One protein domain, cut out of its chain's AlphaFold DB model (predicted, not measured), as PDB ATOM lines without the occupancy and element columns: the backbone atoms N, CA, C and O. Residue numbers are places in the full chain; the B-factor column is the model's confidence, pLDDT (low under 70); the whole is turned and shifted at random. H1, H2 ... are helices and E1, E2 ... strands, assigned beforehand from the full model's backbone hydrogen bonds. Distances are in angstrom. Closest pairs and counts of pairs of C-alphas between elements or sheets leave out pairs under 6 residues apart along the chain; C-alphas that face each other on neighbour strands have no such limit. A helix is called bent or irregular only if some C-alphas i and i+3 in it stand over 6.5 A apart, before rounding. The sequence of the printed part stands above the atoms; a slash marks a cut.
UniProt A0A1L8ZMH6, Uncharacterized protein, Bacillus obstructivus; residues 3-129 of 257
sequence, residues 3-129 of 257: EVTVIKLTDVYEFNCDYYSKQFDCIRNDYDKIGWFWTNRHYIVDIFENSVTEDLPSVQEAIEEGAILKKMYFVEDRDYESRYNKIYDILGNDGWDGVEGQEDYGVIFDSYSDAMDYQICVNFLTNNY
ATOM      1  N   GLU A   3     -22.897 -37.614  53.247       93.62
ATOM      2  CA  GLU A   3     -22.046 -36.740  52.417       93.62
ATOM      3  C   GLU A   3     -20.877 -37.573  51.876       93.62
ATOM      4  O   GLU A   3     -20.230 -38.286  52.645       93.62
ATOM      5  N   VAL A   4     -20.629 -37.505  50.569       93.50
ATOM      6  CA  VAL A   4     -19.567 -38.249  49.879       93.50
ATOM      7  C   VAL A   4     -18.720 -37.308  49.031       93.50
ATOM      8  O   VAL A   4     -19.223 -36.331  48.470       93.50
ATOM      9  N   THR A   5     -17.430 -37.603  48.926       93.12
ATOM     10  CA  THR A   5     -16.527 -36.927  47.993       93.12
ATOM     11  C   THR A   5     -16.503 -37.705  46.684       93.12
ATOM     12  O   THR A   5     -16.378 -38.930  46.685       93.12
ATOM     13  N   VAL A   6     -16.611 -37.001  45.560       93.31
ATOM     14  CA  VAL A   6     -16.580 -37.602  44.222       93.31
ATOM     15  C   VAL A   6     -15.562 -36.907  43.328       93.31
ATOM     16  O   VAL A   6     -15.300 -35.710  43.481       93.31
ATOM     17  N   ILE A   7     -15.046 -37.643  42.345       94.88
ATOM     18  CA  ILE A   7     -14.252 -37.098  41.239       94.88
ATOM     19  C   ILE A   7     -15.157 -36.992  40.018       94.88
ATOM     20  O   ILE A   7     -15.646 -37.995  39.510       94.88
ATOM     21  N   LYS A   8     -15.386 -35.780  39.525       95.50
ATOM     22  CA  LYS A   8     -16.087 -35.538  38.267       95.50
ATOM     23  C   LYS A   8     -15.085 -35.544  37.122       95.50
ATOM     24  O   LYS A   8     -14.266 -34.630  37.016       95.50
ATOM     25  N   LEU A   9     -15.209 -36.539  36.249       95.75
ATOM     26  CA  LEU A   9     -14.477 -36.590  34.991       95.75
ATOM     27  C   LEU A   9     -15.108 -35.618  33.980       95.75
ATOM     28  O   LEU A   9     -16.332 -35.599  33.777       95.75
ATOM     29  N   THR A  10     -14.273 -34.787  33.366       95.69
ATOM     30  CA  THR A  10     -14.667 -33.708  32.446       95.69
ATOM     31  C   THR A  10     -14.259 -33.983  31.001       95.69
ATOM     32  O   THR A  10     -14.753 -33.312  30.096       95.69
ATOM     33  N   ASP A  11     -13.404 -34.981  30.773       95.69
ATOM     34  CA  ASP A  11     -12.846 -35.344  29.467       95.69
ATOM     35  C   ASP A  11     -13.422 -36.647  28.886       95.69
ATOM     36  O   ASP A  11     -12.877 -37.174  27.915       95.69
ATOM     37  N   VAL A  12     -14.508 -37.172  29.463       93.88
ATOM     38  CA  VAL A  12     -15.095 -38.439  29.015       93.88
ATOM     39  C   VAL A  12     -15.646 -38.314  27.601       93.88
ATOM     40  O   VAL A  12     -16.441 -37.422  27.301       93.88
ATOM     41  N   TYR A  13     -15.261 -39.255  26.744       91.62
ATOM     42  CA  TYR A  13     -15.865 -39.453  25.435       91.62
ATOM     43  C   TYR A  13     -16.262 -40.915  25.242       91.62
ATOM     44  O   TYR A  13     -15.590 -41.834  25.711       91.62
ATOM     45  N   GLU A  14     -17.368 -41.123  24.534       89.12
ATOM     46  CA  GLU A  14     -17.894 -42.446  24.221       89.12
ATOM     47  C   GLU A  14     -17.442 -42.882  22.823       89.12
ATOM     48  O   GLU A  14     -17.540 -42.127  21.849       89.12
ATOM     49  N   PHE A  15     -16.955 -44.114  22.706       86.56
ATOM     50  CA  PHE A  15     -16.645 -44.733  21.423       86.56
ATOM     51  C   PHE A  15     -16.936 -46.234  21.475       86.56
ATOM     52  O   PHE A  15     -16.404 -46.941  22.320       86.56
ATOM     53  N   ASN A  16     -17.758 -46.739  20.549       85.94
ATOM     54  CA  ASN A  16     -18.197 -48.144  20.514       85.94
ATOM     55  C   ASN A  16     -18.821 -48.649  21.832       85.94
ATOM     56  O   ASN A  16     -18.565 -49.783  22.225       85.94
ATOM     57  N   CYS A  17     -19.650 -47.826  22.482       78.44
ATOM     58  CA  CYS A  17     -20.268 -48.122  23.781       78.44
ATOM     59  C   CYS A  17     -19.279 -48.246  24.957       78.44
ATOM     60  O   CYS A  17     -19.689 -48.656  26.039       78.44
ATOM     61  N   ASP A  18     -18.007 -47.883  24.763       81.75
ATOM     62  CA  ASP A  18     -17.020 -47.774  25.836       81.75
ATOM     63  C   ASP A  18     -16.765 -46.297  26.166       81.75
ATOM     64  O   ASP A  18     -16.706 -45.443  25.272       81.75
ATOM     65  N   TYR A  19     -16.556 -46.006  27.452       86.31
ATOM     66  CA  TYR A  19     -16.120 -44.694  27.923       86.31
ATOM     67  C   TYR A  19     -14.598 -44.625  28.017       86.31
ATOM     68  O   TYR A  19     -13.941 -45.531  28.530       86.31
ATOM     69  N   TYR A  20     -14.042 -43.507  27.564       89.44
ATOM     70  CA  TYR A  20     -12.611 -43.231  27.607       89.44
ATOM     71  C   TYR A  20     -12.369 -41.884  28.274       89.44
ATOM     72  O   TYR A  20     -13.065 -40.911  27.992       89.44
ATOM     73  N   SER A  21     -11.366 -41.831  29.145       94.69
ATOM     74  CA  SER A  21     -10.963 -40.625  29.864       94.69
ATOM     75  C   SER A  21      -9.518 -40.773  30.320       94.69
ATOM     76  O   SER A  21      -9.154 -41.781  30.926       94.69
ATOM     77  N   LYS A  22      -8.695 -39.756  30.050       94.06
ATOM     78  CA  LYS A  22      -7.320 -39.711  30.563       94.06
ATOM     79  C   LYS A  22      -7.319 -39.479  32.067       94.06
ATOM     80  O   LYS A  22      -6.500 -40.054  32.773       94.06
ATOM     81  N   GLN A  23      -8.275 -38.686  32.549       95.25
ATOM     82  CA  GLN A  23      -8.493 -38.467  33.977       95.25
ATOM     83  C   GLN A  23      -8.830 -39.783  34.698       95.25
ATOM     84  O   GLN A  23      -8.340 -40.018  35.800       95.25
ATOM     85  N   PHE A  24      -9.610 -40.671  34.070       93.19
ATOM     86  CA  PHE A  24      -9.861 -42.015  34.595       93.19
ATOM     87  C   PHE A  24      -8.603 -42.891  34.570       93.19
ATOM     88  O   PHE A  24      -8.341 -43.603  35.538       93.19
ATOM     89  N   ASP A  25      -7.794 -42.820  33.509       92.38
ATOM     90  CA  ASP A  25      -6.549 -43.593  33.414       92.38
ATOM     91  C   ASP A  25      -5.580 -43.296  34.578       92.38
ATOM     92  O   ASP A  25      -4.910 -44.218  35.052       92.38
ATOM     93  N   CYS A  26      -5.556 -42.060  35.097       91.62
ATOM     94  CA  CYS A  26      -4.778 -41.679  36.286       91.62
ATOM     95  C   CYS A  26      -5.194 -42.453  37.551       91.62
ATOM     96  O   CYS A  26      -4.349 -42.885  38.334       91.62
ATOM     97  N   ILE A  27      -6.499 -42.665  37.747       89.06
ATOM     98  CA  ILE A  27      -7.068 -43.282  38.962       89.06
ATOM     99  C   ILE A  27      -7.393 -44.765  38.811       89.06
ATOM    100  O   ILE A  27      -7.699 -45.427  39.800       89.06
ATOM    101  N   ARG A  28      -7.290 -45.323  37.604       86.06
ATOM    102  CA  ARG A  28      -7.683 -46.701  37.280       86.06
ATOM    103  C   ARG A  28      -7.082 -47.755  38.216       86.06
ATOM    104  O   ARG A  28      -7.765 -48.683  38.636       86.06
ATOM    105  N   ASN A  29      -5.809 -47.597  38.575       80.25
ATOM    106  CA  ASN A  29      -5.116 -48.541  39.458       80.25
ATOM    107  C   ASN A  29      -5.672 -48.568  40.887       80.25
ATOM    108  O   ASN A  29      -5.505 -49.581  41.569       80.25
ATOM    109  N   ASP A  30      -6.251 -47.464  41.348       79.75
ATOM    110  CA  ASP A  30      -6.866 -47.356  42.670       79.75
ATOM    111  C   ASP A  30      -8.356 -47.692  42.592       79.75
ATOM    112  O   ASP A  30      -8.850 -48.434  43.437       79.75
ATOM    113  N   TYR A  31      -9.026 -47.285  41.510       78.19
ATOM    114  CA  TYR A  31     -10.395 -47.678  41.175       78.19
ATOM    115  C   TYR A  31     -10.599 -49.199  41.284       78.19
ATOM    116  O   TYR A  31     -11.457 -49.659  42.038       78.19
ATOM    117  N   ASP A  32      -9.736 -49.984  40.627       74.81
ATOM    118  CA  ASP A  32      -9.823 -51.452  40.604       74.81
ATOM    119  C   ASP A  32      -9.539 -52.111  41.970       74.81
ATOM    120  O   ASP A  32      -9.937 -53.251  42.212       74.81
ATOM    121  N   LYS A  33      -8.819 -51.428  42.870       69.19
ATOM    122  CA  LYS A  33      -8.407 -51.980  44.174       69.19
ATOM    123  C   LYS A  33      -9.354 -51.615  45.304       69.19
ATOM    124  O   LYS A  33      -9.482 -52.390  46.248       69.19
ATOM    125  N   ILE A  34      -9.934 -50.423  45.232       68.88
ATOM    126  CA  ILE A  34     -10.689 -49.808  46.324       68.88
ATOM    127  C   ILE A  34     -12.201 -50.001  46.114       68.88
ATOM    128  O   ILE A  34     -12.975 -49.863  47.053       68.88
ATOM    129  N   GLY A  35     -12.630 -50.421  44.915       72.19
ATOM    130  CA  GLY A  35     -14.042 -50.697  44.638       72.19
ATOM    131  C   GLY A  35     -14.857 -49.418  44.472       72.19
ATOM    132  O   GLY A  35     -15.980 -49.325  44.962       72.19
ATOM    133  N   TRP A  36     -14.265 -48.418  43.820       86.75
ATOM    134  CA  TRP A  36     -14.961 -47.192  43.448       86.75
ATOM    135  C   TRP A  36     -15.975 -47.464  42.333       86.75
ATOM    136  O   TRP A  36     -15.830 -48.405  41.553       86.75
ATOM    137  N   PHE A  37     -16.990 -46.612  42.248       88.56
ATOM    138  CA  PHE A  37     -18.063 -46.711  41.264       88.56
ATOM    139  C   PHE A  37     -17.957 -45.584  40.250       88.56
ATOM    140  O   PHE A  37     -17.805 -44.427  40.644       88.56
ATOM    141  N   TRP A  38     -18.065 -45.916  38.962       89.75
ATOM    142  CA  TRP A  38     -18.192 -44.944  37.880       89.75
ATOM    143  C   TRP A  38     -19.656 -44.818  37.460       89.75
ATOM    144  O   TRP A  38     -20.236 -45.747  36.910       89.75
ATOM    145  N   THR A  39     -20.248 -43.657  37.724       89.81
ATOM    146  CA  THR A  39     -21.648 -43.361  37.415       89.81
ATOM    147  C   THR A  39     -21.856 -42.911  35.962       89.81
ATOM    148  O   THR A  39     -20.921 -42.493  35.267       89.81
ATOM    149  N   ASN A  40     -23.115 -42.902  35.513       84.31
ATOM    150  CA  ASN A  40     -23.488 -42.535  34.143       84.31
ATOM    151  C   ASN A  40     -23.232 -41.058  33.814       84.31
ATOM    152  O   ASN A  40     -22.890 -40.733  32.679       84.31
ATOM    153  N   ARG A  41     -23.308 -40.147  34.796       88.69
ATOM    154  CA  ARG A  41     -22.867 -38.749  34.623       88.69
ATOM    155  C   ARG A  41     -21.384 -38.563  34.929       88.69
ATOM    156  O   ARG A  41     -20.940 -37.435  35.136       88.69
ATOM    157  N   HIS A  42     -20.597 -39.631  34.894       92.69
ATOM    158  CA  HIS A  42     -19.143 -39.632  34.998       92.69
ATOM    159  C   HIS A  42     -18.576 -39.085  36.308       92.69
ATOM    160  O   HIS A  42     -17.594 -38.332  36.314       92.69
ATOM    161  N   TYR A  43     -19.211 -39.456  37.413       93.06
ATOM    162  CA  TYR A  43     -18.624 -39.326  38.734       93.06
ATOM    163  C   TYR A  43     -17.936 -40.628  39.120       93.06
ATOM    164  O   TYR A  43     -18.414 -41.711  38.795       93.06
ATOM    165  N   ILE A  44     -16.825 -40.503  39.832       92.19
ATOM    166  CA  ILE A  44     -16.167 -41.602  40.524       92.19
ATOM    167  C   ILE A  44     -16.399 -41.404  42.013       92.19
ATOM    168  O   ILE A  44     -16.062 -40.345  42.550       92.19
ATOM    169  N   VAL A  45     -17.002 -42.392  42.667       90.19
ATOM    170  CA  VAL A  45     -17.439 -42.296  44.063       90.19
ATOM    171  C   VAL A  45     -17.101 -43.559  44.848       90.19
ATOM    172  O   VAL A  45     -17.191 -44.670  44.332       90.19
ATOM    173  N   ASP A  46     -16.761 -43.380  46.122       87.56
ATOM    174  CA  ASP A  46     -16.699 -44.448  47.118       87.56
ATOM    175  C   ASP A  46     -17.802 -44.239  48.158       87.56
ATOM    176  O   ASP A  46     -17.768 -43.300  48.953       87.56
ATOM    177  N   ILE A  47     -18.787 -45.133  48.160       81.31
ATOM    178  CA  ILE A  47     -19.932 -45.070  49.075       81.31
ATOM    179  C   ILE A  47     -19.733 -45.889  50.361       81.31
ATOM    180  O   ILE A  47     -20.611 -45.844  51.235       81.31
ATOM    181  N   PHE A  48     -18.635 -46.645  50.480       82.69
ATOM    182  CA  PHE A  48     -18.345 -47.519  51.619       82.69
ATOM    183  C   PHE A  48     -17.370 -46.872  52.596       82.69
ATOM    184  O   PHE A  48     -17.700 -46.737  53.774       82.69
ATOM    185  N   GLU A  49     -16.199 -46.454  52.113       80.56
ATOM    186  CA  GLU A  49     -15.137 -45.885  52.951       80.56
ATOM    187  C   GLU A  49     -14.987 -44.371  52.763       80.56
ATOM    188  O   GLU A  49     -14.325 -43.718  53.570       80.56
ATOM    189  N   ASN A  50     -15.645 -43.795  51.743       76.19
ATOM    190  CA  ASN A  50     -15.498 -42.394  51.341       76.19
ATOM    191  C   ASN A  50     -14.016 -42.001  51.182       76.19
ATOM    192  O   ASN A  50     -13.577 -40.933  51.609       76.19
ATOM    193  N   SER A  51     -13.233 -42.914  50.605       78.31
ATOM    194  CA  SER A  51     -11.772 -42.837  50.502       78.31
ATOM    195  C   SER A  51     -11.268 -41.911  49.391       78.31
ATOM    196  O   SER A  51     -10.064 -41.686  49.275       78.31
ATOM    197  N   VAL A  52     -12.168 -41.348  48.581       80.44
ATOM    198  CA  VAL A  52     -11.837 -40.352  47.558       80.44
ATOM    199  C   VAL A  52     -11.373 -39.063  48.246       80.44
ATOM    200  O   VAL A  52     -12.172 -38.308  48.802       80.44
ATOM    201  N   THR A  53     -10.067 -38.800  48.206       83.12
ATOM    202  CA  THR A  53      -9.434 -37.631  48.834       83.12
ATOM    203  C   THR A  53      -8.333 -37.047  47.951       83.12
ATOM    204  O   THR A  53      -7.697 -37.763  47.177       83.12
ATOM    205  N   GLU A  54      -8.079 -35.746  48.103       85.19
ATOM    206  CA  GLU A  54      -6.990 -35.024  47.433       85.19
ATOM    207  C   GLU A  54      -5.589 -35.487  47.863       85.19
ATOM    208  O   GLU A  54      -4.611 -35.171  47.193       85.19
ATOM    209  N   ASP A  55      -5.470 -36.246  48.956       86.81
ATOM    210  CA  ASP A  55      -4.186 -36.774  49.437       86.81
ATOM    211  C   ASP A  55      -3.672 -37.967  48.611       86.81
ATOM    212  O   ASP A  55      -2.500 -38.339  48.716       86.81
ATOM    213  N   LEU A  56      -4.534 -38.596  47.804       87.62
ATOM    214  CA  LEU A  56      -4.149 -39.716  46.950       87.62
ATOM    215  C   LEU A  56      -3.402 -39.198  45.708       87.62
ATOM    216  O   LEU A  56      -3.974 -38.410  44.954       87.62
ATOM    217  N   PRO A  57      -2.166 -39.665  45.431       91.69
ATOM    218  CA  PRO A  57      -1.393 -39.193  44.278       91.69
ATOM    219  C   PRO A  57      -2.124 -39.346  42.937       91.69
ATOM    220  O   PRO A  57      -2.084 -38.448  42.108       91.69
ATOM    221  N   SER A  58      -2.854 -40.446  42.748       91.25
ATOM    222  CA  SER A  58      -3.656 -40.697  41.544       91.25
ATOM    223  C   SER A  58      -4.797 -39.691  41.358       91.25
ATOM    224  O   SER A  58      -5.100 -39.287  40.236       91.25
ATOM    225  N   VAL A  59      -5.416 -39.248  42.457       91.81
ATOM    226  CA  VAL A  59      -6.463 -38.219  42.450       91.81
ATOM    227  C   VAL A  59      -5.861 -36.857  42.119       91.81
ATOM    228  O   VAL A  59      -6.453 -36.112  41.341       91.81
ATOM    229  N   GLN A  60      -4.671 -36.546  42.643       94.19
ATOM    230  CA  GLN A  60      -3.940 -35.326  42.284       94.19
ATOM    231  C   GLN A  60      -3.615 -35.296  40.788       94.19
ATOM    232  O   GLN A  60      -3.917 -34.304  40.130       94.19
ATOM    233  N   GLU A  61      -3.094 -36.395  40.238       94.31
ATOM    234  CA  GLU A  61      -2.821 -36.526  38.801       94.31
ATOM    235  C   GLU A  61      -4.096 -36.333  37.960       94.31
ATOM    236  O   GLU A  61      -4.089 -35.582  36.985       94.31
ATOM    237  N   ALA A  62      -5.226 -36.929  38.358       94.31
ATOM    238  CA  ALA A  62      -6.495 -36.728  37.655       94.31
ATOM    239  C   ALA A  62      -6.976 -35.266  37.703       94.31
ATOM    240  O   ALA A  62      -7.504 -34.758  36.711       94.31
ATOM    241  N   ILE A  63      -6.797 -34.576  38.835       95.06
ATOM    242  CA  ILE A  63      -7.122 -33.148  38.980       95.06
ATOM    243  C   ILE A  63      -6.210 -32.291  38.091       95.06
ATOM    244  O   ILE A  63      -6.693 -31.354  37.452       95.06
ATOM    245  N   GLU A  64      -4.918 -32.616  37.995       95.88
ATOM    246  CA  GLU A  64      -3.975 -31.946  37.086       95.88
ATOM    247  C   GLU A  64      -4.383 -32.109  35.611       95.88
ATOM    248  O   GLU A  64      -4.270 -31.160  34.832       95.88
ATOM    249  N   GLU A  65      -4.952 -33.261  35.248       95.81
ATOM    250  CA  GLU A  65      -5.555 -33.530  33.932       95.81
ATOM    251  C   GLU A  65      -6.971 -32.925  33.762       95.81
ATOM    252  O   GLU A  65      -7.604 -33.076  32.713       95.81
ATOM    253  N   GLY A  66      -7.478 -32.195  34.763       95.38
ATOM    254  CA  GLY A  66      -8.710 -31.402  34.687       95.38
ATOM    255  C   GLY A  66      -9.959 -32.027  35.317       95.38
ATOM    256  O   GLY A  66     -11.068 -31.532  35.080       95.38
ATOM    257  N   ALA A  67      -9.816 -33.097  36.102       96.06
ATOM    258  CA  ALA A  67     -10.917 -33.624  36.902       96.06
ATOM    259  C   ALA A  67     -11.275 -32.667  38.051       96.06
ATOM    260  O   ALA A  67     -10.450 -31.878  38.516       96.06
ATOM    261  N   ILE A  68     -12.516 -32.739  38.534       96.00
ATOM    262  CA  ILE A  68     -13.004 -31.864  39.609       96.00
ATOM    263  C   ILE A  68     -13.372 -32.706  40.823       96.00
ATOM    264  O   ILE A  68     -14.247 -33.565  40.742       96.00
ATOM    265  N   LEU A  69     -12.760 -32.414  41.967       93.81
ATOM    266  CA  LEU A  69     -13.189 -32.965  43.247       93.81
ATOM    267  C   LEU A  69     -14.380 -32.156  43.774       93.81
ATOM    268  O   LEU A  69     -14.307 -30.927  43.853       93.81
ATOM    269  N   LYS A  70     -15.477 -32.818  44.144       93.88
ATOM    270  CA  LYS A  70     -16.632 -32.140  44.744       93.88
ATOM    271  C   LYS A  70     -17.303 -32.988  45.815       93.88
ATOM    272  O   LYS A  70     -17.174 -34.209  45.834       93.88
ATOM    273  N   LYS A  71     -18.049 -32.319  46.690       93.56
ATOM    274  CA  LYS A  71     -18.927 -32.965  47.666       93.56
ATOM    275  C   LYS A  71     -20.314 -33.164  47.063       93.56
ATOM    276  O   LYS A  71     -20.818 -32.269  46.393       93.56
ATOM    277  N   MET A  72     -20.900 -34.325  47.315       94.69
ATOM    278  CA  MET A  72     -22.257 -34.711  46.928       94.69
ATOM    279  C   MET A  72     -22.940 -35.435  48.089       94.69
ATOM    280  O   MET A  72     -22.322 -35.729  49.113       94.69
ATOM    281  N   TYR A  73     -24.218 -35.751  47.920       94.19
ATOM    282  CA  TYR A  73     -25.016 -36.472  48.904       94.19
ATOM    283  C   TYR A  73     -25.486 -37.801  48.326       94.19
ATOM    284  O   TYR A  73     -26.152 -37.825  47.299       94.19
ATOM    285  N   PHE A  74     -25.134 -38.906  48.981       94.56
ATOM    286  CA  PHE A  74     -25.542 -40.257  48.609       94.56
ATOM    287  C   PHE A  74     -26.759 -40.708  49.423       94.56
ATOM    288  O   PHE A  74     -26.762 -40.623  50.660       94.56
ATOM    289  N   VAL A  75     -27.762 -41.250  48.741       92.88
ATOM    290  CA  VAL A  75     -28.921 -41.918  49.340       92.88
ATOM    291  C   VAL A  75     -28.889 -43.391  48.946       92.88
ATOM    292  O   VAL A  75     -28.809 -43.708  47.764       92.88
ATOM    293  N   GLU A  76     -28.935 -44.284  49.940       92.38
ATOM    294  CA  GLU A  76     -29.017 -45.728  49.694       92.38
ATOM    295  C   GLU A  76     -30.426 -46.079  49.210       92.38
ATOM    296  O   GLU A  76     -31.408 -45.772  49.887       92.38
ATOM    297  N   ASP A  77     -30.502 -46.716  48.045       90.00
ATOM    298  CA  ASP A  77     -31.735 -47.203  47.430       90.00
ATOM    299  C   ASP A  77     -31.381 -48.347  46.478       90.00
ATOM    300  O   ASP A  77     -31.028 -48.132  45.323       90.00
ATOM    301  N   ARG A  78     -31.420 -49.578  46.991       87.94
ATOM    302  CA  ARG A  78     -31.012 -50.783  46.242       87.94
ATOM    303  C   ARG A  78     -32.030 -51.256  45.206       87.94
ATOM    304  O   ARG A  78     -31.840 -52.301  44.603       87.94
ATOM    305  N   ASP A  79     -33.119 -50.512  45.053       84.44
ATOM    306  CA  ASP A  79     -34.202 -50.797  44.118       84.44
ATOM    307  C   ASP A  79     -34.488 -49.576  43.228       84.44
ATOM    308  O   ASP A  79     -35.588 -49.468  42.667       84.44
ATOM    309  N   TYR A  80     -33.563 -48.610  43.145       84.88
ATOM    310  CA  TYR A  80     -33.862 -47.311  42.550       84.88
ATOM    311  C   TYR A  80     -34.256 -47.422  41.075       84.88
ATOM    312  O   TYR A  80     -35.146 -46.688  40.646       84.88
ATOM    313  N   GLU A  81     -33.690 -48.363  40.306       82.94
ATOM    314  CA  GLU A  81     -34.097 -48.586  38.914       82.94
ATOM    315  C   GLU A  81     -35.586 -48.949  38.825       82.94
ATOM    316  O   GLU A  81     -36.344 -48.404  38.017       82.94
ATOM    317  N   SER A  82     -36.042 -49.837  39.713       80.94
ATOM    318  CA  SER A  82     -37.438 -50.283  39.755       80.94
ATOM    319  C   SER A  82     -38.400 -49.187  40.233       80.94
ATOM    320  O   SER A  82     -39.579 -49.178  39.864       80.94
ATOM    321  N   ARG A  83     -37.900 -48.245  41.043       79.06
ATOM    322  CA  ARG A  83     -38.667 -47.140  41.638       79.06
ATOM    323  C   ARG A  83     -38.548 -45.841  40.855       79.06
ATOM    324  O   ARG A  83     -39.323 -44.926  41.131       79.06
ATOM    325  N   TYR A  84     -37.667 -45.784  39.857       81.50
ATOM    326  CA  TYR A  84     -37.323 -44.579  39.109       81.50
ATOM    327  C   TYR A  84     -38.559 -43.791  38.678       81.50
ATOM    328  O   TYR A  84     -38.707 -42.632  39.046       81.50
ATOM    329  N   ASN A  85     -39.500 -44.438  37.980       76.00
ATOM    330  CA  ASN A  85     -40.703 -43.760  37.485       76.00
ATOM    331  C   ASN A  85     -41.583 -43.217  38.619       76.00
ATOM    332  O   ASN A  85     -42.142 -42.142  38.481       76.00
ATOM    333  N   LYS A  86     -41.687 -43.926  39.750       74.31
ATOM    334  CA  LYS A  86     -42.505 -43.482  40.888       74.31
ATOM    335  C   LYS A  86     -41.883 -42.288  41.590       74.31
ATOM    336  O   LYS A  86     -42.583 -41.340  41.910       74.31
ATOM    337  N   ILE A  87     -40.575 -42.339  41.829       78.25
ATOM    338  CA  ILE A  87     -39.869 -41.231  42.469       78.25
ATOM    339  C   ILE A  87     -39.837 -40.024  41.528       78.25
ATOM    340  O   ILE A  87     -40.043 -38.901  41.975       78.25
ATOM    341  N   TYR A  88     -39.672 -40.249  40.222       75.00
ATOM    342  CA  TYR A  88     -39.785 -39.204  39.209       75.00
ATOM    343  C   TYR A  88     -41.190 -38.587  39.176       75.00
ATOM    344  O   TYR A  88     -41.305 -37.370  39.120       75.00
ATOM    345  N   ASP A  89     -42.249 -39.391  39.275       68.38
ATOM    346  CA  ASP A  89     -43.630 -38.893  39.340       68.38
ATOM    347  C   ASP A  89     -43.912 -38.074  40.618       68.38
ATOM    348  O   ASP A  89     -44.826 -37.255  40.616       68.38
ATOM    349  N   ILE A  90     -43.157 -38.281  41.707       68.56
ATOM    350  CA  ILE A  90     -43.294 -37.513  42.960       68.56
ATOM    351  C   ILE A  90     -42.437 -36.242  42.937       68.56
ATOM    352  O   ILE A  90     -42.893 -35.176  43.340       68.56
ATOM    353  N   LEU A  91     -41.178 -36.349  42.504       71.06
ATOM    354  CA  LEU A  91     -40.198 -35.263  42.602       71.06
ATOM    355  C   LEU A  91     -40.076 -34.423  41.327       71.06
ATOM    356  O   LEU A  91     -39.504 -33.336  41.370       71.06
ATOM    357  N   GLY A  92     -40.560 -34.922  40.188       62.66
ATOM    358  CA  GLY A  92     -40.518 -34.234  38.896       62.66
ATOM    359  C   GLY A  92     -39.109 -33.905  38.386       62.66
ATOM    360  O   GLY A  92     -38.968 -33.043  37.520       62.66
ATOM    361  N   ASN A  93     -38.065 -34.539  38.927       64.12
ATOM    362  CA  ASN A  93     -36.668 -34.179  38.683       64.12
ATOM    363  C   ASN A  93     -35.852 -35.392  38.206       64.12
ATOM    364  O   ASN A  93     -36.012 -36.486  38.736       64.12
ATOM    365  N   ASP A  94     -34.960 -35.186  37.228       61.50
ATOM    366  CA  ASP A  94     -33.964 -36.177  36.777       61.50
ATOM    367  C   ASP A  94     -32.587 -35.994  37.435       61.50
ATOM    368  O   ASP A  94     -31.624 -36.663  37.070       61.50
ATOM    369  N   GLY A  95     -32.470 -35.045  38.368       66.44
ATOM    370  CA  GLY A  95     -31.209 -34.491  38.857       66.44
ATOM    371  C   GLY A  95     -30.293 -35.443  39.627       66.44
ATOM    372  O   GLY A  95     -29.242 -35.000  40.092       66.44
ATOM    373  N   TRP A  96     -30.651 -36.718  39.760       80.56
ATOM    374  CA  TRP A  96     -29.847 -37.729  40.433       80.56
ATOM    375  C   TRP A  96     -29.034 -38.571  39.458       80.56
ATOM    376  O   TRP A  96     -29.342 -38.674  38.271       80.56
ATOM    377  N   ASP A  97     -27.969 -39.177  39.970       84.75
ATOM    378  CA  ASP A  97     -27.155 -40.120  39.210       84.75
ATOM    379  C   ASP A  97     -27.041 -41.449  39.943       84.75
ATOM    380  O   ASP A  97     -26.812 -41.483  41.153       84.75
ATOM    381  N   GLY A  98     -27.220 -42.524  39.187       85.25
ATOM    382  CA  GLY A  98     -27.186 -43.893  39.669       85.25
ATOM    383  C   GLY A  98     -25.789 -44.330  40.088       85.25
ATOM    384  O   GLY A  98     -24.810 -44.072  39.383       85.25
ATOM    385  N   VAL A  99     -25.693 -44.998  41.236       86.31
ATOM    386  CA  VAL A  99     -24.487 -45.704  41.675       86.31
ATOM    387  C   VAL A  99     -24.746 -47.198  41.520       86.31
ATOM    388  O   VAL A  99     -25.364 -47.832  42.381       86.31
ATOM    389  N   GLU A 100     -24.273 -47.743  40.401       77.69
ATOM    390  CA  GLU A 100     -24.501 -49.129  39.977       77.69
ATOM    391  C   GLU A 100     -23.198 -49.934  40.003       77.69
ATOM    392  O   GLU A 100     -22.121 -49.431  39.674       77.69
ATOM    393  N   GLY A 101     -23.306 -51.210  40.374       69.88
ATOM    394  CA  GLY A 101     -22.260 -52.215  40.195       69.88
ATOM    395  C   GLY A 101     -22.822 -53.475  39.534       69.88
ATOM    396  O   GLY A 101     -23.421 -53.415  38.469       69.88
ATOM    397  N   GLN A 102     -22.640 -54.639  40.171       66.94
ATOM    398  CA  GLN A 102     -23.424 -55.839  39.821       66.94
ATOM    399  C   GLN A 102     -24.882 -55.747  40.305       66.94
ATOM    400  O   GLN A 102     -25.727 -56.502  39.833       66.94
ATOM    401  N   GLU A 103     -25.143 -54.847  41.254       76.81
ATOM    402  CA  GLU A 103     -26.443 -54.538  41.849       76.81
ATOM    403  C   GLU A 103     -26.551 -53.013  42.037       76.81
ATOM    404  O   GLU A 103     -25.529 -52.310  42.042       76.81
ATOM    405  N   ASP A 104     -27.774 -52.520  42.221       80.88
ATOM    406  CA  ASP A 104     -28.070 -51.131  42.573       80.88
ATOM    407  C   ASP A 104     -27.622 -50.834  44.011       80.88
ATOM    408  O   ASP A 104     -27.963 -51.561  44.951       80.88
ATOM    409  N   TYR A 105     -26.907 -49.726  44.216       87.31
ATOM    410  CA  TYR A 105     -26.530 -49.280  45.563       87.31
ATOM    411  C   TYR A 105     -27.291 -48.036  46.019       87.31
ATOM    412  O   TYR A 105     -27.524 -47.856  47.219       87.31
ATOM    413  N   GLY A 106     -27.674 -47.168  45.089       91.00
ATOM    414  CA  GLY A 106     -28.399 -45.940  45.381       91.00
ATOM    415  C   GLY A 106     -28.074 -44.845  44.385       91.00
ATOM    416  O   GLY A 106     -27.660 -45.111  43.259       91.00
ATOM    417  N   VAL A 107     -28.235 -43.602  44.817       92.25
ATOM    418  CA  VAL A 107     -28.115 -42.426  43.950       92.25
ATOM    419  C   VAL A 107     -27.358 -41.290  44.636       92.25
ATOM    420  O   VAL A 107     -27.376 -41.162  45.864       92.25
ATOM    421  N   ILE A 108     -26.688 -40.455  43.841       93.44
ATOM    422  CA  ILE A 108     -25.974 -39.257  44.303       93.44
ATOM    423  C   ILE A 108     -26.610 -37.964  43.789       93.44
ATOM    424  O   ILE A 108     -27.115 -37.897  42.669       93.44
ATOM    425  N   PHE A 109     -26.517 -36.921  44.613       92.75
ATOM    426  CA  PHE A 109     -27.100 -35.601  44.383       92.75
ATOM    427  C   PHE A 109     -26.089 -34.484  44.598       92.75
ATOM    428  O   PHE A 109     -25.261 -34.535  45.509       92.75
ATOM    429  N   ASP A 110     -26.207 -33.442  43.783       91.25
ATOM    430  CA  ASP A 110     -25.434 -32.212  43.937       91.25
ATOM    431  C   ASP A 110     -25.892 -31.363  45.124       91.25
ATOM    432  O   ASP A 110     -25.076 -30.737  45.801       91.25
ATOM    433  N   SER A 111     -27.199 -31.339  45.389       90.06
ATOM    434  CA  SER A 111     -27.789 -30.530  46.448       90.06
ATOM    435  C   SER A 111     -28.266 -31.396  47.615       90.06
ATOM    436  O   SER A 111     -28.747 -32.516  47.438       90.06
ATOM    437  N   TYR A 112     -28.140 -30.862  48.831       88.00
ATOM    438  CA  TYR A 112     -28.650 -31.517  50.037       88.00
ATOM    439  C   TYR A 112     -30.176 -31.619  50.016       88.00
ATOM    440  O   TYR A 112     -30.723 -32.614  50.482       88.00
ATOM    441  N   SER A 113     -30.857 -30.588  49.499       81.69
ATOM    442  CA  SER A 113     -32.316 -30.569  49.406       81.69
ATOM    443  C   SER A 113     -32.805 -31.708  48.526       81.69
ATOM    444  O   SER A 113     -33.540 -32.546  49.026       81.69
ATOM    445  N   ASP A 114     -32.295 -31.839  47.298       84.62
ATOM    446  CA  ASP A 114     -32.757 -32.889  46.380       84.62
ATOM    447  C   ASP A 114     -32.487 -34.290  46.953       84.62
ATOM    448  O   ASP A 114     -33.312 -35.193  46.833       84.62
ATOM    449  N   ALA A 115     -31.355 -34.463  47.643       88.25
ATOM    450  CA  ALA A 115     -31.023 -35.712  48.322       88.25
ATOM    451  C   ALA A 115     -31.974 -36.027  49.482       88.25
ATOM    452  O   ALA A 115     -32.367 -37.178  49.672       88.25
ATOM    453  N   MET A 116     -32.342 -35.016  50.271       83.19
ATOM    454  CA  MET A 116     -33.305 -35.168  51.358       83.19
ATOM    455  C   MET A 116     -34.682 -35.531  50.806       83.19
ATOM    456  O   MET A 116     -35.322 -36.462  51.289       83.19
ATOM    457  N   ASP A 117     -35.093 -34.843  49.749       81.06
ATOM    458  CA  ASP A 117     -36.368 -35.038  49.076       81.06
ATOM    459  C   ASP A 117     -36.486 -36.463  48.517       81.06
ATOM    460  O   ASP A 117     -37.501 -37.141  48.702       81.06
ATOM    461  N   TYR A 118     -35.404 -36.961  47.915       87.00
ATOM    462  CA  TYR A 118     -35.291 -38.345  47.472       87.00
ATOM    463  C   TYR A 118     -35.291 -39.337  48.635       87.00
ATOM    464  O   TYR A 118     -36.011 -40.332  48.595       87.00
ATOM    465  N   GLN A 119     -34.540 -39.072  49.709       87.38
ATOM    466  CA  GLN A 119     -34.506 -39.935  50.893       87.38
ATOM    467  C   GLN A 119     -35.890 -40.094  51.531       87.38
ATOM    468  O   GLN A 119     -36.232 -41.199  51.959       87.38
ATOM    469  N   ILE A 120     -36.684 -39.022  51.577       79.81
ATOM    470  CA  ILE A 120     -38.078 -39.055  52.032       79.81
ATOM    471  C   ILE A 120     -38.894 -39.997  51.136       79.81
ATOM    472  O   ILE A 120     -39.564 -40.895  51.649       79.81
ATOM    473  N   CYS A 121     -38.765 -39.869  49.813       80.75
ATOM    474  CA  CYS A 121     -39.464 -40.724  48.849       80.75
ATOM    475  C   CYS A 121     -39.069 -42.205  48.968       80.75
ATOM    476  O   CYS A 121     -39.937 -43.078  48.956       80.75
ATOM    477  N   VAL A 122     -37.779 -42.512  49.125       84.56
ATOM    478  CA  VAL A 122     -37.289 -43.892  49.297       84.56
ATOM    479  C   VAL A 122     -37.804 -44.508  50.586       84.56
ATOM    480  O   VAL A 122     -38.271 -45.647  50.571       84.56
ATOM    481  N   ASN A 123     -37.736 -43.774  51.699       80.75
ATOM    482  CA  ASN A 123     -38.250 -44.250  52.984       80.75
ATOM    483  C   ASN A 123     -39.742 -44.563  52.871       80.75
ATOM    484  O   ASN A 123     -40.189 -45.629  53.292       80.75
ATOM    485  N   PHE A 124     -40.486 -43.664  52.230       71.94
ATOM    486  CA  PHE A 124     -41.901 -43.839  51.960       71.94
ATOM    487  C   PHE A 124     -42.180 -45.094  51.112       71.94
ATOM    488  O   PHE A 124     -42.931 -45.971  51.540       71.94
ATOM    489  N   LEU A 125     -41.550 -45.230  49.942       75.62
ATOM    490  CA  LEU A 125     -41.796 -46.362  49.046       75.62
ATOM    491  C   LEU A 125     -41.375 -47.695  49.668       75.62
ATOM    492  O   LEU A 125     -42.071 -48.692  49.491       75.62
ATOM    493  N   THR A 126     -40.273 -47.717  50.422       74.75
ATOM    494  CA  THR A 126     -39.782 -48.927  51.099       74.75
ATOM    495  C   THR A 126     -40.754 -49.398  52.179       74.75
ATOM    496  O   THR A 126     -41.023 -50.594  52.275       74.75
ATOM    497  N   ASN A 127     -41.307 -48.472  52.967       66.38
ATOM    498  CA  ASN A 127     -42.227 -48.800  54.057       66.38
ATOM    499  C   ASN A 127     -43.612 -49.244  53.557       66.38
ATOM    500  O   ASN A 127     -44.257 -50.059  54.213       66.38
ATOM    501  N   ASN A 128     -44.044 -48.758  52.390       59.94
ATOM    502  CA  ASN A 128     -45.390 -48.998  51.859       59.94
ATOM    503  C   ASN A 128     -45.483 -50.158  50.855       59.94
ATOM    504  O   ASN A 128     -46.543 -50.752  50.702       59.94
ATOM    505  N   TYR A 129     -44.387 -50.569  50.209       53.72
ATOM    506  CA  TYR A 129     -44.412 -51.707  49.271       53.72
ATOM    507  C   TYR A 129     -44.617 -53.083  49.927       53.72
ATOM    508  O   TYR A 129     -44.835 -54.066  49.220       53.72
TER     509      TYR A 129
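AT A GLANCE: This is residues 3 to 129 of the 257 residues of an uncharacterized protein of Bacillus obstructivus (UniProt A0A1L8ZMH6). One five-stranded sheet, curled like part of a barrel, folds back on itself at the bent strand E5, with leaf E4 E1 facing leaf E7 E6. H1 and H2 sit side by side at the E1 end, H4 covers E5 and E7 at the other end with H3 packed on it, and the small hairpin E2 and E3 lies away from the sheet. The 127 printed residues hold four named helices and seven named strands, in the order E1 E2 E3 H1 E4 H2 E5 H3 E6 E7 H4; the class is mixed, helices and strands. The large sheet runs E4 E1 E5 E7 E6, antiparallel throughout. The whole is compact, with a radius of gyration of the C-alphas of 15.2 A and spans of 45 by 33 by 24 A.

HOW THE PARTS SIT: In this folded sheet, one sheet bent back into two leaves, the hinge E5, residues 68 to 76, bends by 56 degrees at residue 71. It pairs with E1, residues 3 to 8, over residues 68 to 73, where N 6 and O 70 are 2.9 A apart, within hydrogen-bond range. It pairs with E7, residues 104 to 109, over residues 73 to 76, with N 75 and O 107 at 2.9 A. Edge strand E4, residues 43 to 45, is the neighbour of E1, with N 44 and O 7 at 2.8 A. Edge strand E6, residues 97 to 100, forms a hairpin with E7, with N 99 and O 106 at 2.8 A. H4, residues 112 to 128, is on the sheet at a height of 9.8 A, over E5 and E7, and runs along the strands, at 9 degrees to E5 on the local plane; the closest C-alphas of H4 and E5 are those of Ala 115 and Tyr 73, 6.1 A apart. H3, residues 80 to 91, touches H4 with residues 87 to 91 alone, at a steep tilt of 67 degrees, opposite ways; the closest C-alphas are those of Ile 87 and Cys 121, 6.4 A apart. H1, residues 22 to 34, touches H2, residues 57 to 64, at a shallow tilt of 24 degrees, opposite ways; the closest C-alphas are those of Gln 23 and Ala 62, 4.5 A apart. H1, H2 and H3 are on the sheet, but each only grazes it. E4, H2, E5 and E5, H3, E6 are split strand-helix-strand units, two strands running the same way with another between them, each with a right-handed crossover. E2, residues 13 to 15, and E3, residues 18 to 20, form a hairpin, with N 15 and O 18 at 2.9 A; both are apart from E5. Every O i to N i+4 pair is within hydrogen-bond range in H2 and H4, against 5 of 9 in H1 and 6 of 8 in H3.

IN THESE COORDINATES: E1 begins at C-alpha 3 (-22.046, -36.740, 52.417) and is 15.4 A long; E5 is 23.5 A and E7 15.7 A. H4 is 24.3 A long and ends at C-alpha 128 (-45.390, -48.998, 51.859). H1, 19.0 A, and H3, 13.6 A, are irregular: C-alphas 26 and 29 are 7.6 A apart, as are C-alphas 82 and 85.

THE WHOLE: The C-alphas farthest apart, those of Glu 64 and Asn 128, are 47.2 A apart. The printed part has no cut, and its one long link is E4 to H2, 11 residues. The mean pLDDT of the printed part is 84.8; residues 33 to 34, 89 to 90, 92 to 95, 101 to 102 and 127 to 129 are under 70.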